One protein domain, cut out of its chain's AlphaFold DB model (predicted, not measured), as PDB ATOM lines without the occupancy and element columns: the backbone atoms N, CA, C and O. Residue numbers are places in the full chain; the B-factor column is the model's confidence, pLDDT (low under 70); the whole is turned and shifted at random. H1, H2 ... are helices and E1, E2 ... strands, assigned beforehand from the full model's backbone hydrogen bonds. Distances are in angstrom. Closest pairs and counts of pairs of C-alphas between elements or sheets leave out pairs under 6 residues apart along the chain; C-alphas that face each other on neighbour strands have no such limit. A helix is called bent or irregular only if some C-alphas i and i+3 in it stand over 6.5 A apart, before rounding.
ATOM      1  N   THR A 162      41.640  78.890  48.740       85.06
ATOM      2  CA  THR A 162      42.081  80.076  47.973       85.06
ATOM      3  C   THR A 162      42.957  79.648  46.789       85.06
ATOM      4  O   THR A 162      43.650  78.636  46.869       85.06
ATOM      5  N   LYS A 163      42.936  80.414  45.688       88.00
ATOM      6  CA  LYS A 163      43.928  80.328  44.598       88.00
ATOM      7  C   LYS A 163      44.998  81.404  44.796       88.00
ATOM      8  O   LYS A 163      44.668  82.516  45.192       88.00
ATOM      9  N   CYS A 164      46.254  81.088  44.497       92.56
ATOM     10  CA  CYS A 164      47.390  82.005  44.614       92.56
ATOM     11  C   CYS A 164      48.385  81.793  43.461       92.56
ATOM     12  O   CYS A 164      48.333  80.780  42.769       92.56
ATOM     13  N   HIS A 165      49.284  82.756  43.264       92.94
ATOM     14  CA  HIS A 165      50.316  82.755  42.220       92.94
ATOM     15  C   HIS A 165      51.639  82.108  42.665       92.94
ATOM     16  O   HIS A 165      52.535  81.937  41.835       92.94
ATOM     17  N   GLY A 166      51.761  81.799  43.960       92.31
ATOM     18  CA  GLY A 166      52.938  81.237  44.616       92.31
ATOM     19  C   GLY A 166      52.827  81.303  46.145       92.31
ATOM     20  O   GLY A 166      51.966  82.000  46.689       92.31
ATOM     21  N   VAL A 167      53.717  80.586  46.831       93.75
ATOM     22  CA  VAL A 167      53.921  80.657  48.287       93.75
ATOM     23  C   VAL A 167      55.175  81.491  48.532       93.75
ATOM     24  O   VAL A 167      56.223  81.164  47.985       93.75
ATOM     25  N   ALA A 168      55.083  82.545  49.342       92.62
ATOM     26  CA  ALA A 168      56.241  83.364  49.709       92.62
ATOM     27  C   ALA A 168      57.000  82.788  50.920       92.62
ATOM     28  O   ALA A 168      58.206  82.975  51.040       92.62
ATOM     29  N   GLY A 169      56.308  82.071  51.811       91.75
ATOM     30  CA  GLY A 169      56.921  81.400  52.957       91.75
ATOM     31  C   GLY A 169      55.914  81.037  54.046       91.75
ATOM     32  O   GLY A 169      54.700  81.075  53.834       91.75
ATOM     33  N   VAL A 170      56.428  80.706  55.230       91.88
ATOM     34  CA  VAL A 170      55.639  80.501  56.452       91.88
ATOM     35  C   VAL A 170      56.289  81.288  57.585       91.88
ATOM     36  O   VAL A 170      57.498  81.198  57.773       91.88
ATOM     37  N   ILE A 171      55.488  82.021  58.356       90.44
ATOM     38  CA  ILE A 171      55.926  82.725  59.568       90.44
ATOM     39  C   ILE A 171      55.283  82.096  60.810       90.44
ATOM     40  O   ILE A 171      54.163  81.586  60.745       90.44
ATOM     41  N   ARG A 172      55.991  82.102  61.944       85.50
ATOM     42  CA  ARG A 172      55.458  81.696  63.251       85.50
ATOM     43  C   ARG A 172      55.268  82.935  64.122       85.50
ATOM     44  O   ARG A 172      56.211  83.699  64.306       85.50
ATOM     45  N   PHE A 173      54.064  83.105  64.657       85.81
ATOM     46  CA  PHE A 173      53.785  84.043  65.746       85.81
ATOM     47  C   PHE A 173      53.543  83.252  67.047       85.81
ATOM     48  O   PHE A 173      53.887  82.071  67.129       85.81
ATOM     49  N   LEU A 174      52.987  83.875  68.086       81.06
ATOM     50  CA  LEU A 174      52.872  83.286  69.423       81.06
ATOM     51  C   LEU A 174      51.907  82.093  69.491       81.06
ATOM     52  O   LEU A 174      52.070  81.241  70.366       81.06
ATOM     53  N   ARG A 175      50.881  82.034  68.627       75.75
ATOM     54  CA  ARG A 175      49.830  80.996  68.704       75.75
ATOM     55  C   ARG A 175      49.919  79.943  67.602       75.75
ATOM     56  O   ARG A 175      49.357  78.862  67.768       75.75
ATOM     57  N   GLY A 176      50.641  80.202  66.511       80.19
ATOM     58  CA  GLY A 176      50.846  79.203  65.465       80.19
ATOM     59  C   GLY A 176      51.576  79.698  64.220       80.19
ATOM     60  O   GLY A 176      52.255  80.724  64.226       80.19
ATOM     61  N   TYR A 177      51.450  78.913  63.150       86.69
ATOM     62  CA  TYR A 177      52.073  79.178  61.854       86.69
ATOM     63  C   TYR A 177      51.082  79.853  60.899       86.69
ATOM     64  O   TYR A 177      49.897  79.523  60.883       86.69
ATOM     65  N   TYR A 178      51.579  80.758  60.062       90.62
ATOM     66  CA  TYR A 178      50.814  81.474  59.046       90.62
ATOM     67  C   TYR A 178      51.504  81.313  57.692       90.62
ATOM     68  O   TYR A 178      52.673  81.662  57.531       90.62
ATOM     69  N   LEU A 179      50.777  80.765  56.722       91.81
ATOM     70  CA  LEU A 179      51.227  80.592  55.347       91.81
ATOM     71  C   LEU A 179      51.064  81.913  54.586       91.81
ATOM     72  O   LEU A 179      49.960  82.457  54.534       91.81
ATOM     73  N   ILE A 180      52.151  82.402  53.988       93.44
ATOM     74  CA  ILE A 180      52.188  83.648  53.218       93.44
ATOM     75  C   ILE A 180      51.998  83.299  51.737       93.44
ATOM     76  O   ILE A 180      52.858  82.665  51.122       93.44
ATOM     77  N   LEU A 181      50.864  83.696  51.162       93.88
ATOM     78  CA  LEU A 181      50.488  83.415  49.775       93.88
ATOM     79  C   LEU A 181      50.516  84.676  48.913       93.88
ATOM     80  O   LEU A 181      49.996  85.715  49.309       93.88
ATOM     81  N   ILE A 182      51.031  84.557  47.690       94.81
ATOM     82  CA  ILE A 182      51.008  85.626  46.686       94.81
ATOM     83  C   ILE A 182      49.618  85.633  46.038       94.81
ATOM     84  O   ILE A 182      49.323  84.821  45.157       94.81
ATOM     85  N   ALA A 183      48.729  86.512  46.497       93.56
ATOM     86  CA  ALA A 183      47.335  86.547  46.060       93.56
ATOM     87  C   ALA A 183      47.192  87.159  44.657       93.56
ATOM     88  O   ALA A 183      46.497  86.587  43.814       93.56
ATOM     89  N   LYS A 184      47.906  88.254  44.364       93.69
ATOM     90  CA  LYS A 184      47.952  88.892  43.035       93.69
ATOM     91  C   LYS A 184      49.380  89.281  42.652       93.69
ATOM     92  O   LYS A 184      50.201  89.586  43.516       93.69
ATOM     93  N   CYS A 185      49.655  89.312  41.352       94.50
ATOM     94  CA  CYS A 185      50.886  89.857  40.786       94.50
ATOM     95  C   CYS A 185      50.629  90.438  39.388       94.50
ATOM     96  O   CYS A 185      49.831  89.875  38.632       94.50
ATOM     97  N   ARG A 186      51.357  91.494  39.011       94.50
ATOM     98  CA  ARG A 186      51.361  92.053  37.647       94.50
ATOM     99  C   ARG A 186      52.683  91.783  36.941       94.50
ATOM    100  O   ARG A 186      53.729  91.782  37.580       94.50
ATOM    101  N   ASN A 187      52.656  91.619  35.620       95.31
ATOM    102  CA  ASN A 187      53.876  91.689  34.810       95.31
ATOM    103  C   ASN A 187      54.396  93.138  34.806       95.31
ATOM    104  O   ASN A 187      53.593  94.061  34.664       95.31
ATOM    105  N   VAL A 188      55.705  93.335  34.974       96.19
ATOM    106  CA  VAL A 188      56.336  94.672  34.961       96.19
ATOM    107  C   VAL A 188      57.483  94.801  33.964       96.19
ATOM    108  O   VAL A 188      57.732  95.904  33.491       96.19
ATOM    109  N   ALA A 189      58.162  93.705  33.624       96.00
ATOM    110  CA  ALA A 189      59.243  93.701  32.643       96.00
ATOM    111  C   ALA A 189      59.416  92.306  32.029       96.00
ATOM    112  O   ALA A 189      59.056  91.293  32.633       96.00
ATOM    113  N   GLN A 190      60.006  92.246  30.839       96.25
ATOM    114  CA  GLN A 190      60.385  90.997  30.187       96.25
ATOM    115  C   GLN A 190      61.821  91.111  29.668       96.25
ATOM    116  O   GLN A 190      62.172  92.107  29.039       96.25
ATOM    117  N   ILE A 191      62.644  90.099  29.948       94.12
ATOM    118  CA  ILE A 191      64.044  90.005  29.516       94.12
ATOM    119  C   ILE A 191      64.188  88.692  28.746       94.12
ATOM    120  O   ILE A 191      64.150  87.613  29.338       94.12
ATOM    121  N   GLY A 192      64.279  88.777  27.417       92.25
ATOM    122  CA  GLY A 192      64.162  87.603  26.547       92.25
ATOM    123  C   GLY A 192      62.805  86.919  26.737       92.25
ATOM    124  O   GLY A 192      61.756  87.546  26.581       92.25
ATOM    125  N   GLU A 193      62.816  85.645  27.121       91.00
ATOM    126  CA  GLU A 193      61.604  84.877  27.446       91.00
ATOM    127  C   GLU A 193      61.158  85.042  28.913       91.00
ATOM    128  O   GLU A 193      60.026  84.706  29.275       91.00
ATOM    129  N   HIS A 194      62.026  85.582  29.774       94.75
ATOM    130  CA  HIS A 194      61.801  85.648  31.213       94.75
ATOM    131  C   HIS A 194      60.900  86.823  31.594       94.75
ATOM    132  O   HIS A 194      61.209  87.985  31.327       94.75
ATOM    133  N   LYS A 195      59.786  86.525  32.267       95.19
ATOM    134  CA  LYS A 195      58.797  87.521  32.713       95.19
ATOM    135  C   LYS A 195      59.029  87.862  34.182       95.19
ATOM    136  O   LYS A 195      59.021  86.961  35.024       95.19
ATOM    137  N   ILE A 196      59.232  89.144  34.471       96.44
ATOM    138  CA  ILE A 196      59.409  89.694  35.816       96.44
ATOM    139  C   ILE A 196      58.051  90.205  36.288       96.44
ATOM    140  O   ILE A 196      57.477  91.123  35.696       96.44
ATOM    141  N   VAL A 197      57.539  89.616  37.365       95.62
ATOM    142  CA  VAL A 197      56.262  89.993  37.973       95.62
ATOM    143  C   VAL A 197      56.481  90.688  39.318       95.62
ATOM    144  O   VAL A 197      57.254  90.208  40.143       95.62
ATOM    145  N   LYS A 198      55.788  91.811  39.546       96.12
ATOM    146  CA  LYS A 198      55.677  92.469  40.861       96.12
ATOM    147  C   LYS A 198      54.512  91.843  41.626       96.12
ATOM    148  O   LYS A 198      53.453  91.613  41.033       96.12
ATOM    149  N   ILE A 199      54.679  91.595  42.920       95.75
ATOM    150  CA  ILE A 199      53.570  91.242  43.816       95.75
ATOM    151  C   ILE A 199      52.620  92.448  43.939       95.75
ATOM    152  O   ILE A 199      53.055  93.591  43.997       95.75
ATOM    153  N   GLU A 200      51.310  92.211  43.942       94.19
ATOM    154  CA  GLU A 200      50.302  93.269  44.142       94.19
ATOM    155  C   GLU A 200      49.423  93.046  45.374       94.19
ATOM    156  O   GLU A 200      48.726  93.959  45.801       94.19
ATOM    157  N   ASP A 201      49.401  91.826  45.910       93.12
ATOM    158  CA  ASP A 201      48.559  91.444  47.041       93.12
ATOM    159  C   ASP A 201      49.084  90.143  47.659       93.12
ATOM    160  O   ASP A 201      49.460  89.215  46.929       93.12
ATOM    161  N   THR A 202      49.055  90.043  48.986       93.19
ATOM    162  CA  THR A 202      49.464  88.851  49.740       93.19
ATOM    163  C   THR A 202      48.414  88.466  50.773       93.19
ATOM    164  O   THR A 202      47.961  89.303  51.549       93.19
ATOM    165  N   SER A 203      48.075  87.179  50.832       91.00
ATOM    166  CA  SER A 203      47.110  86.625  51.783       91.00
ATOM    167  C   SER A 203      47.811  85.776  52.844       91.00
ATOM    168  O   SER A 203      48.715  85.002  52.527       91.00
ATOM    169  N   LEU A 204      47.371  85.899  54.098       90.75
ATOM    170  CA  LEU A 204      47.836  85.089  55.224       90.75
ATOM    171  C   LEU A 204      46.784  84.039  55.585       90.75
ATOM    172  O   LEU A 204      45.668  84.383  55.977       90.75
ATOM    173  N   ILE A 205      47.157  82.759  55.529       89.56
ATOM    174  CA  ILE A 205      46.313  81.657  56.012       89.56
ATOM    175  C   ILE A 205      46.899  81.111  57.313       89.56
ATOM    176  O   ILE A 205      47.999  80.561  57.326       89.56
ATOM    177  N   TYR A 206      46.147  81.231  58.408       87.81
ATOM    178  CA  TYR A 206      46.494  80.593  59.676       87.81
ATOM    179  C   TYR A 206      46.426  79.068  59.543       87.81
ATOM    180  O   TYR A 206      45.390  78.516  59.170       87.81
ATOM    181  N   ILE A 207      47.521  78.390  59.881       84.94
ATOM    182  CA  ILE A 207      47.587  76.940  60.031       84.94
ATOM    183  C   ILE A 207      47.332  76.650  61.515       84.94
ATOM    184  O   ILE A 207      48.233  76.861  62.334       84.94
ATOM    185  N   PRO A 208      46.131  76.183  61.905       69.38
ATOM    186  CA  PRO A 208      45.844  75.925  63.305       69.38
ATOM    187  C   PRO A 208      46.739  74.807  63.843       69.38
ATOM    188  O   PRO A 208      46.639  73.650  63.426       69.38
ATOM    189  N   GLY A 209      47.571  75.155  64.829       60.72
ATOM    190  CA  GLY A 209      48.114  74.180  65.771       60.72
ATOM    191  C   GLY A 209      46.969  73.403  66.428       60.72
ATOM    192  O   GLY A 209      45.841  73.897  66.494       60.72
ATOM    193  N   ASN A 210      47.229  72.168  66.865       55.03
ATOM    194  CA  ASN A 210      46.178  71.235  67.278       55.03
ATOM    195  C   ASN A 210      45.317  71.774  68.437       55.03
ATOM    196  O   ASN A 210      45.625  71.573  69.611       55.03
ATOM    197  N   GLY A 211      44.171  72.363  68.088       50.91
ATOM    198  CA  GLY A 211      43.045  72.570  68.988       50.91
ATOM    199  C   GLY A 211      42.447  71.220  69.366       50.91
ATOM    200  O   GLY A 211      41.458  70.790  68.776       50.91
ATOM    201  N   LEU A 212      43.079  70.532  70.319       42.69
ATOM    202  CA  LEU A 212      42.519  69.333  70.930       42.69
ATOM    203  C   LEU A 212      41.265  69.727  71.709       42.69
ATOM    204  O   LEU A 212      41.358  70.306  72.789       42.69
ATOM    205  N   VAL A 213      40.134  69.435  71.066       37.06
ATOM    206  CA  VAL A 213      38.768  69.270  71.574       37.06
ATOM    207  C   VAL A 213      38.536  69.846  72.971       37.06
ATOM    208  O   VAL A 213      38.918  69.269  73.988       37.06
ATOM    209  N   ASN A 259      47.382  74.463  76.560       61.25
ATOM    210  CA  ASN A 259      46.146  74.915  75.906       61.25
ATOM    211  C   ASN A 259      45.457  76.030  76.711       61.25
ATOM    212  O   ASN A 259      44.943  76.989  76.136       61.25
ATOM    213  N   GLN A 260      45.489  75.950  78.046       64.12
ATOM    214  CA  GLN A 260      44.984  77.020  78.908       64.12
ATOM    215  C   GLN A 260      45.850  78.292  78.824       64.12
ATOM    216  O   GLN A 260      45.310  79.397  78.857       64.12
ATOM    217  N   ALA A 261      47.169  78.153  78.653       58.53
ATOM    218  CA  ALA A 261      48.079  79.278  78.446       58.53
ATOM    219  C   ALA A 261      47.906  79.937  77.061       58.53
ATOM    220  O   ALA A 261      47.697  81.144  76.987       58.53
ATOM    221  N   THR A 262      47.920  79.170  75.964       60.31
ATOM    222  CA  THR A 262      47.805  79.672  74.569       60.31
ATOM    223  C   THR A 262      46.430  80.230  74.197       60.31
ATOM    224  O   THR A 262      46.296  80.971  73.215       60.31
ATOM    225  N   ASN A 263      45.408  79.927  75.000       62.31
ATOM    226  CA  ASN A 263      44.093  80.563  74.933       62.31
ATOM    227  C   ASN A 263      43.949  81.761  75.902       62.31
ATOM    228  O   ASN A 263      42.842  82.242  76.147       62.31
ATOM    229  N   SER A 264      45.061  82.265  76.454       73.06
ATOM    230  CA  SER A 264      45.093  83.511  77.224       73.06
ATOM    231  C   SER A 264      44.687  84.714  76.369       73.06
ATOM    232  O   SER A 264      45.144  84.889  75.235       73.06
ATOM    233  N   LYS A 265      43.895  85.613  76.968       74.94
ATOM    234  CA  LYS A 265      43.517  86.903  76.369       74.94
ATOM    235  C   LYS A 265      44.732  87.777  76.028       74.94
ATOM    236  O   LYS A 265      44.656  88.522  75.054       74.94
ATOM    237  N   SER A 266      45.838  87.669  76.782       77.38
ATOM    238  CA  SER A 266      47.084  88.377  76.440       77.38
ATOM    239  C   SER A 266      47.615  87.873  75.110       77.38
ATOM    240  O   SER A 266      47.617  88.629  74.151       77.38
ATOM    241  N   LEU A 267      47.915  86.571  74.996       75.44
ATOM    242  CA  LEU A 267      48.499  86.004  73.779       75.44
ATOM    243  C   LEU A 267      47.620  86.227  72.542       75.44
ATOM    244  O   LEU A 267      48.156  86.451  71.468       75.44
ATOM    245  N   MET A 268      46.287  86.248  72.665       78.69
ATOM    246  CA  MET A 268      45.410  86.636  71.549       78.69
ATOM    247  C   MET A 268      45.525  88.128  71.167       78.69
ATOM    248  O   MET A 268      45.444  88.465  69.987       78.69
ATOM    249  N   THR A 269      45.730  89.018  72.140       83.88
ATOM    250  CA  THR A 269      45.965  90.457  71.915       83.88
ATOM    251  C   THR A 269      47.362  90.710  71.339       83.88
ATOM    252  O   THR A 269      47.519  91.515  70.421       83.88
ATOM    253  N   ASP A 270      48.363  89.991  71.843       86.69
ATOM    254  CA  ASP A 270      49.755  90.060  71.411       86.69
ATOM    255  C   ASP A 270      49.916  89.495  69.986       86.69
ATOM    256  O   ASP A 270      50.500  90.165  69.137       86.69
ATOM    257  N   GLU A 271      49.285  88.358  69.663       86.25
ATOM    258  CA  GLU A 271      49.192  87.806  68.297       86.25
ATOM    259  C   GLU A 271      48.613  88.833  67.315       86.25
ATOM    260  O   GLU A 271      49.157  89.062  66.234       86.25
ATOM    261  N   MET A 272      47.535  89.521  67.708       87.50
ATOM    262  CA  MET A 272      46.919  90.554  66.874       87.50
ATOM    263  C   MET A 272      47.799  91.810  66.741       87.50
ATOM    264  O   MET A 272      47.656  92.554  65.767       87.50
ATOM    265  N   ARG A 273      48.735  92.053  67.671       90.44
ATOM    266  CA  ARG A 273      49.774  93.085  67.528       90.44
ATOM    267  C   ARG A 273      50.820  92.660  66.494       90.44
ATOM    268  O   ARG A 273      51.131  93.462  65.618       90.44
ATOM    269  N   TYR A 274      51.299  91.414  66.542       92.00
ATOM    270  CA  TYR A 274      52.249  90.885  65.555       92.00
ATOM    271  C   TYR A 274      51.653  90.819  64.145       92.00
ATOM    272  O   TYR A 274      52.305  91.257  63.201       92.00
ATOM    273  N   LEU A 275      50.394  90.392  63.996       90.44
ATOM    274  CA  LEU A 275      49.691  90.409  62.707       90.44
ATOM    275  C   LEU A 275      49.545  91.827  62.138       90.44
ATOM    276  O   LEU A 275      49.743  92.029  60.944       90.44
ATOM    277  N   LYS A 276      49.242  92.827  62.978       90.81
ATOM    278  CA  LYS A 276      49.198  94.237  62.549       90.81
ATOM    279  C   LYS A 276      50.574  94.772  62.155       90.81
ATOM    280  O   LYS A 276      50.665  95.490  61.168       90.81
ATOM    281  N   LEU A 277      51.621  94.421  62.904       93.06
ATOM    282  CA  LEU A 277      52.996  94.820  62.601       93.06
ATOM    283  C   LEU A 277      53.469  94.197  61.280       93.06
ATOM    284  O   LEU A 277      53.973  94.908  60.418       93.06
ATOM    285  N   PHE A 278      53.230  92.900  61.079       90.81
ATOM    286  CA  PHE A 278      53.559  92.213  59.832       90.81
ATOM    287  C   PHE A 278      52.786  92.794  58.641       90.81
ATOM    288  O   PHE A 278      53.393  93.127  57.633       90.81
ATOM    289  N   ASN A 279      51.478  93.033  58.784       87.38
ATOM    290  CA  ASN A 279      50.662  93.667  57.741       87.38
ATOM    291  C   ASN A 279      51.003  95.154  57.492       87.38
ATOM    292  O   ASN A 279      50.443  95.744  56.572       87.38
ATOM    293  N   SER A 280      51.873  95.773  58.301       87.12
ATOM    294  CA  SER A 280      52.433  97.107  58.024       87.12
ATOM    295  C   SER A 280      53.733  97.063  57.208       87.12
ATOM    296  O   SER A 280      54.168  98.094  56.703       87.12
ATOM    297  N   VAL A 281      54.328  95.876  57.038       86.44
ATOM    298  CA  VAL A 281      55.398  95.631  56.065       86.44
ATOM    299  C   VAL A 281      54.736  95.316  54.727       86.44
ATOM    300  O   VAL A 281      54.169  94.240  54.548       86.44
ATOM    301  N   ASP A 282      54.782  96.258  53.786       78.06
ATOM    302  CA  ASP A 282      54.127  96.083  52.491       78.06
ATOM    303  C   ASP A 282      54.894  95.082  51.602       78.06
ATOM    304  O   ASP A 282      55.903  95.401  50.965       78.06
ATOM    305  N   LEU A 283      54.392  93.844  51.567       81.44
ATOM    306  CA  LEU A 283      54.907  92.759  50.728       81.44
ATOM    307  C   LEU A 283      54.512  92.878  49.246       81.44
ATOM    308  O   LEU A 283      55.008  92.107  48.426       81.44
ATOM    309  N   ALA A 284      53.636  93.814  48.881       79.00
ATOM    310  CA  ALA A 284      53.380  94.149  47.489       79.00
ATOM    311  C   ALA A 284      54.374  95.202  46.984       79.00
ATOM    312  O   ALA A 284      54.845  95.099  45.853       79.00
ATOM    313  N   ASP A 285      54.737  96.206  47.788       80.81
ATOM    314  CA  ASP A 285      55.296  97.423  47.196       80.81
ATOM    315  C   ASP A 285      56.717  97.293  46.610       80.81
ATOM    316  O   ASP A 285      57.053  98.017  45.674       80.81
ATOM    317  N   ASN A 286      57.540  96.335  47.046       80.31
ATOM    318  CA  ASN A 286      58.909  96.186  46.513       80.31
ATOM    319  C   ASN A 286      59.338  94.749  46.170       80.31
ATOM    320  O   ASN A 286      60.512  94.513  45.892       80.31
ATOM    321  N   PHE A 287      58.410  93.788  46.133       93.19
ATOM    322  CA  PHE A 287      58.743  92.384  45.874       93.19
ATOM    323  C   PHE A 287      58.478  91.976  44.421       93.19
ATOM    324  O   PHE A 287      57.379  92.145  43.887       93.19
ATOM    325  N   TYR A 288      59.502  91.390  43.799       94.88
ATOM    326  CA  TYR A 288      59.508  90.951  42.405       94.88
ATOM    327  C   TYR A 288      60.021  89.513  42.311       94.88
ATOM    328  O   TYR A 288      60.923  89.126  43.051       94.88
ATOM    329  N   PHE A 289      59.476  88.725  41.386       94.88
ATOM    330  CA  PHE A 289      59.976  87.383  41.082       94.88
ATOM    331  C   PHE A 289      59.851  87.062  39.588       94.88
ATOM    332  O   PHE A 289      59.133  87.729  38.841       94.88
ATOM    333  N   SER A 290      60.539  86.012  39.144       94.88
ATOM    334  CA  SER A 290      60.300  85.366  37.856       94.88
ATOM    335  C   SER A 290      60.189  83.858  38.072       94.88
ATOM    336  O   SER A 290      60.781  83.316  38.999       94.88
ATOM    337  N   ARG A 291      59.409  83.168  37.231       91.94
ATOM    338  CA  ARG A 291      59.266  81.698  37.291       91.94
ATOM    339  C   ARG A 291      60.375  80.953  36.541       91.94
ATOM    340  O   ARG A 291      60.443  79.736  36.625       91.94
ATOM    341  N   THR A 292      61.195  81.677  35.779       93.12
ATOM    342  CA  THR A 292      62.165  81.121  34.819       93.12
ATOM    343  C   THR A 292      63.564  81.719  34.958       93.12
ATOM    344  O   THR A 292      64.433  81.404  34.154       93.12
ATOM    345  N   TYR A 293      63.770  82.642  35.900       94.25
ATOM    346  CA  TYR A 293      65.018  83.386  36.053       94.25
ATOM    347  C   TYR A 293      65.206  83.820  37.506       94.25
ATOM    348  O   TYR A 293      64.262  84.295  38.138       94.25
ATOM    349  N   ASP A 294      66.420  83.684  38.028       94.44
ATOM    350  CA  ASP A 294      66.741  84.091  39.392       94.44
ATOM    351  C   ASP A 294      67.115  85.580  39.452       94.44
ATOM    352  O   ASP A 294      68.174  85.997  38.982       94.44
ATOM    353  N   LEU A 295      66.225  86.379  40.046       94.25
ATOM    354  CA  LEU A 295      66.402  87.821  40.249       94.25
ATOM    355  C   LEU A 295      67.207  88.173  41.513       94.25
ATOM    356  O   LEU A 295      67.493  89.349  41.723       94.25
ATOM    357  N   SER A 296      67.573  87.196  42.353       94.44
ATOM    358  CA  SER A 296      68.436  87.438  43.522       94.44
ATOM    359  C   SER A 296      69.912  87.632  43.148       94.44
ATOM    360  O   SER A 296      70.690  88.174  43.931       94.44
ATOM    361  N   HIS A 297      70.284  87.249  41.924       93.50
ATOM    362  CA  HIS A 297      71.639  87.304  41.393       93.50
ATOM    363  C   HIS A 297      71.751  88.244  40.186       93.50
ATOM    364  O   HIS A 297      70.812  88.435  39.414       93.50
ATOM    365  N   THR A 298      72.938  88.825  39.986       95.00
ATOM    366  CA  THR A 298      73.221  89.645  38.798       95.00
ATOM    367  C   THR A 298      73.326  88.780  37.541       95.00
ATOM    368  O   THR A 298      73.730  87.616  37.606       95.00
ATOM    369  N   LEU A 299      73.054  89.365  36.366       91.88
ATOM    370  CA  LEU A 299      73.184  88.669  35.079       91.88
ATOM    371  C   LEU A 299      74.578  88.049  34.888       91.88
ATOM    372  O   LEU A 299      74.686  86.899  34.476       91.88
ATOM    373  N   GLN A 300      75.639  88.772  35.261       92.25
ATOM    374  CA  GLN A 300      77.010  88.255  35.229       92.25
ATOM    375  C   GLN A 300      77.176  87.004  36.106       92.25
ATOM    376  O   GLN A 300      77.861  86.070  35.702       92.25
ATOM    377  N   ASN A 301      76.552  86.958  37.290       93.62
ATOM    378  CA  ASN A 301      76.615  85.790  38.165       93.62
ATOM    379  C   ASN A 301      75.832  84.601  37.591       93.62
ATOM    380  O   ASN A 301      76.358  83.491  37.568       93.62
ATOM    381  N   ASN A 302      74.632  84.847  37.060       93.06
ATOM    382  CA  ASN A 302      73.794  83.825  36.424       93.06
ATOM    383  C   ASN A 302      74.427  83.232  35.148       93.06
ATOM    384  O   ASN A 302      74.150  82.085  34.806       93.06
ATOM    385  N   LEU A 303      75.314  83.972  34.471       89.81
ATOM    386  CA  LEU A 303      76.059  83.490  33.302       89.81
ATOM    387  C   LEU A 303      77.378  82.767  33.639       89.81
ATOM    388  O   LEU A 303      77.909  82.076  32.772       89.81
ATOM    389  N   LYS A 304      77.901  82.843  34.876       87.94
ATOM    390  CA  LYS A 304      79.119  82.108  35.290       87.94
ATOM    391  C   LYS A 304      79.121  80.617  34.911       87.94
ATOM    392  O   LYS A 304      80.130  80.191  34.359       87.94
ATOM    393  N   PRO A 305      78.062  79.811  35.140       81.50
ATOM    394  CA  PRO A 305      78.067  78.408  34.715       81.50
ATOM    395  C   PRO A 305      78.135  78.230  33.189       81.50
ATOM    396  O   PRO A 305      78.677  77.235  32.727       81.50
ATOM    397  N   VAL A 306      77.647  79.190  32.394       74.62
ATOM    398  CA  VAL A 306      77.735  79.134  30.922       74.62
ATOM    399  C   VAL A 306      79.179  79.336  30.455       74.62
ATOM    400  O   VAL A 306      79.633  78.630  29.558       74.62
TER     401      VAL A 306
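What this domain is: This is residues 162 to 213 and 259 to 306 of the 327 residues of the protein "SAC domain-containing protein" of Opisthorchis felineus (UniProt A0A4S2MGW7). A long, twisted ribbon of two bent strands, E2 and E3, runs through the middle, with E1 beside E2 near one end and short E4 beside E3 near the other. H1 and H2 lie toward the E1 end and H3 toward the far end, off the sheet. The 100 printed residues hold E1, E2, E3, H1, H2, E4, H3 in that order, class mixed, with sheet order E1, E2, E3, E4, all antiparallel. The whole is loose, radius of gyration of the C-alphas 18.2 A, a rod spanning 58 by 26 by 23 A.

How they stand to each other: Start at E1, residues 167 to 172, which forms a hairpin with E2, residues 177 to 191; N 168 and O 180 are 2.9 A apart. E2 forms the next hairpin with E3, residues 194 to 207, where N 198 and O 186 are 2.8 A apart; E1 to E3 is a meander, each strand the antiparallel neighbour of the one before. E2 bends by 73 degrees at residue 188, E3 by 70 degrees at residue 200. Past the cut, H1, residues 259 to 262, is close to but not clearly touching H2, residues 265 to 278: C-alphas 262 and 268, the closest, are 8.0 A apart. Edge strand E4, residues 288 to 290, pairs with E3, N 289 to O 197 at 2.9 A. H3, residues 299 to 306, is irregular, C-alphas 302 and 305 being 7.1 A apart. No named helix is on the curled, twisted sheet. Every O i to N i+4 pair is within hydrogen-bond range in H2, 2 of 4 in H3; H1 is too short for one.

Where its parts are: Find C-alpha 167 at (53.921, 80.657, 48.287), where E1 begins. E2 is 36.1 A long, E3 33.3 A and H2 20.1 A. H3 ends at C-alpha 306, (77.735, 79.134, 30.922).

The domain as a whole: The farthest C-alphas, Gln 260 and Val 306, are 58.1 A apart. Residues 214 to 258 are not printed; C-alphas 213 and 259 are 10.3 A apart across the cut. Of the links printed whole, none is long. Look for pLDDT under 70 at residues 208 to 213 and 259 to 263.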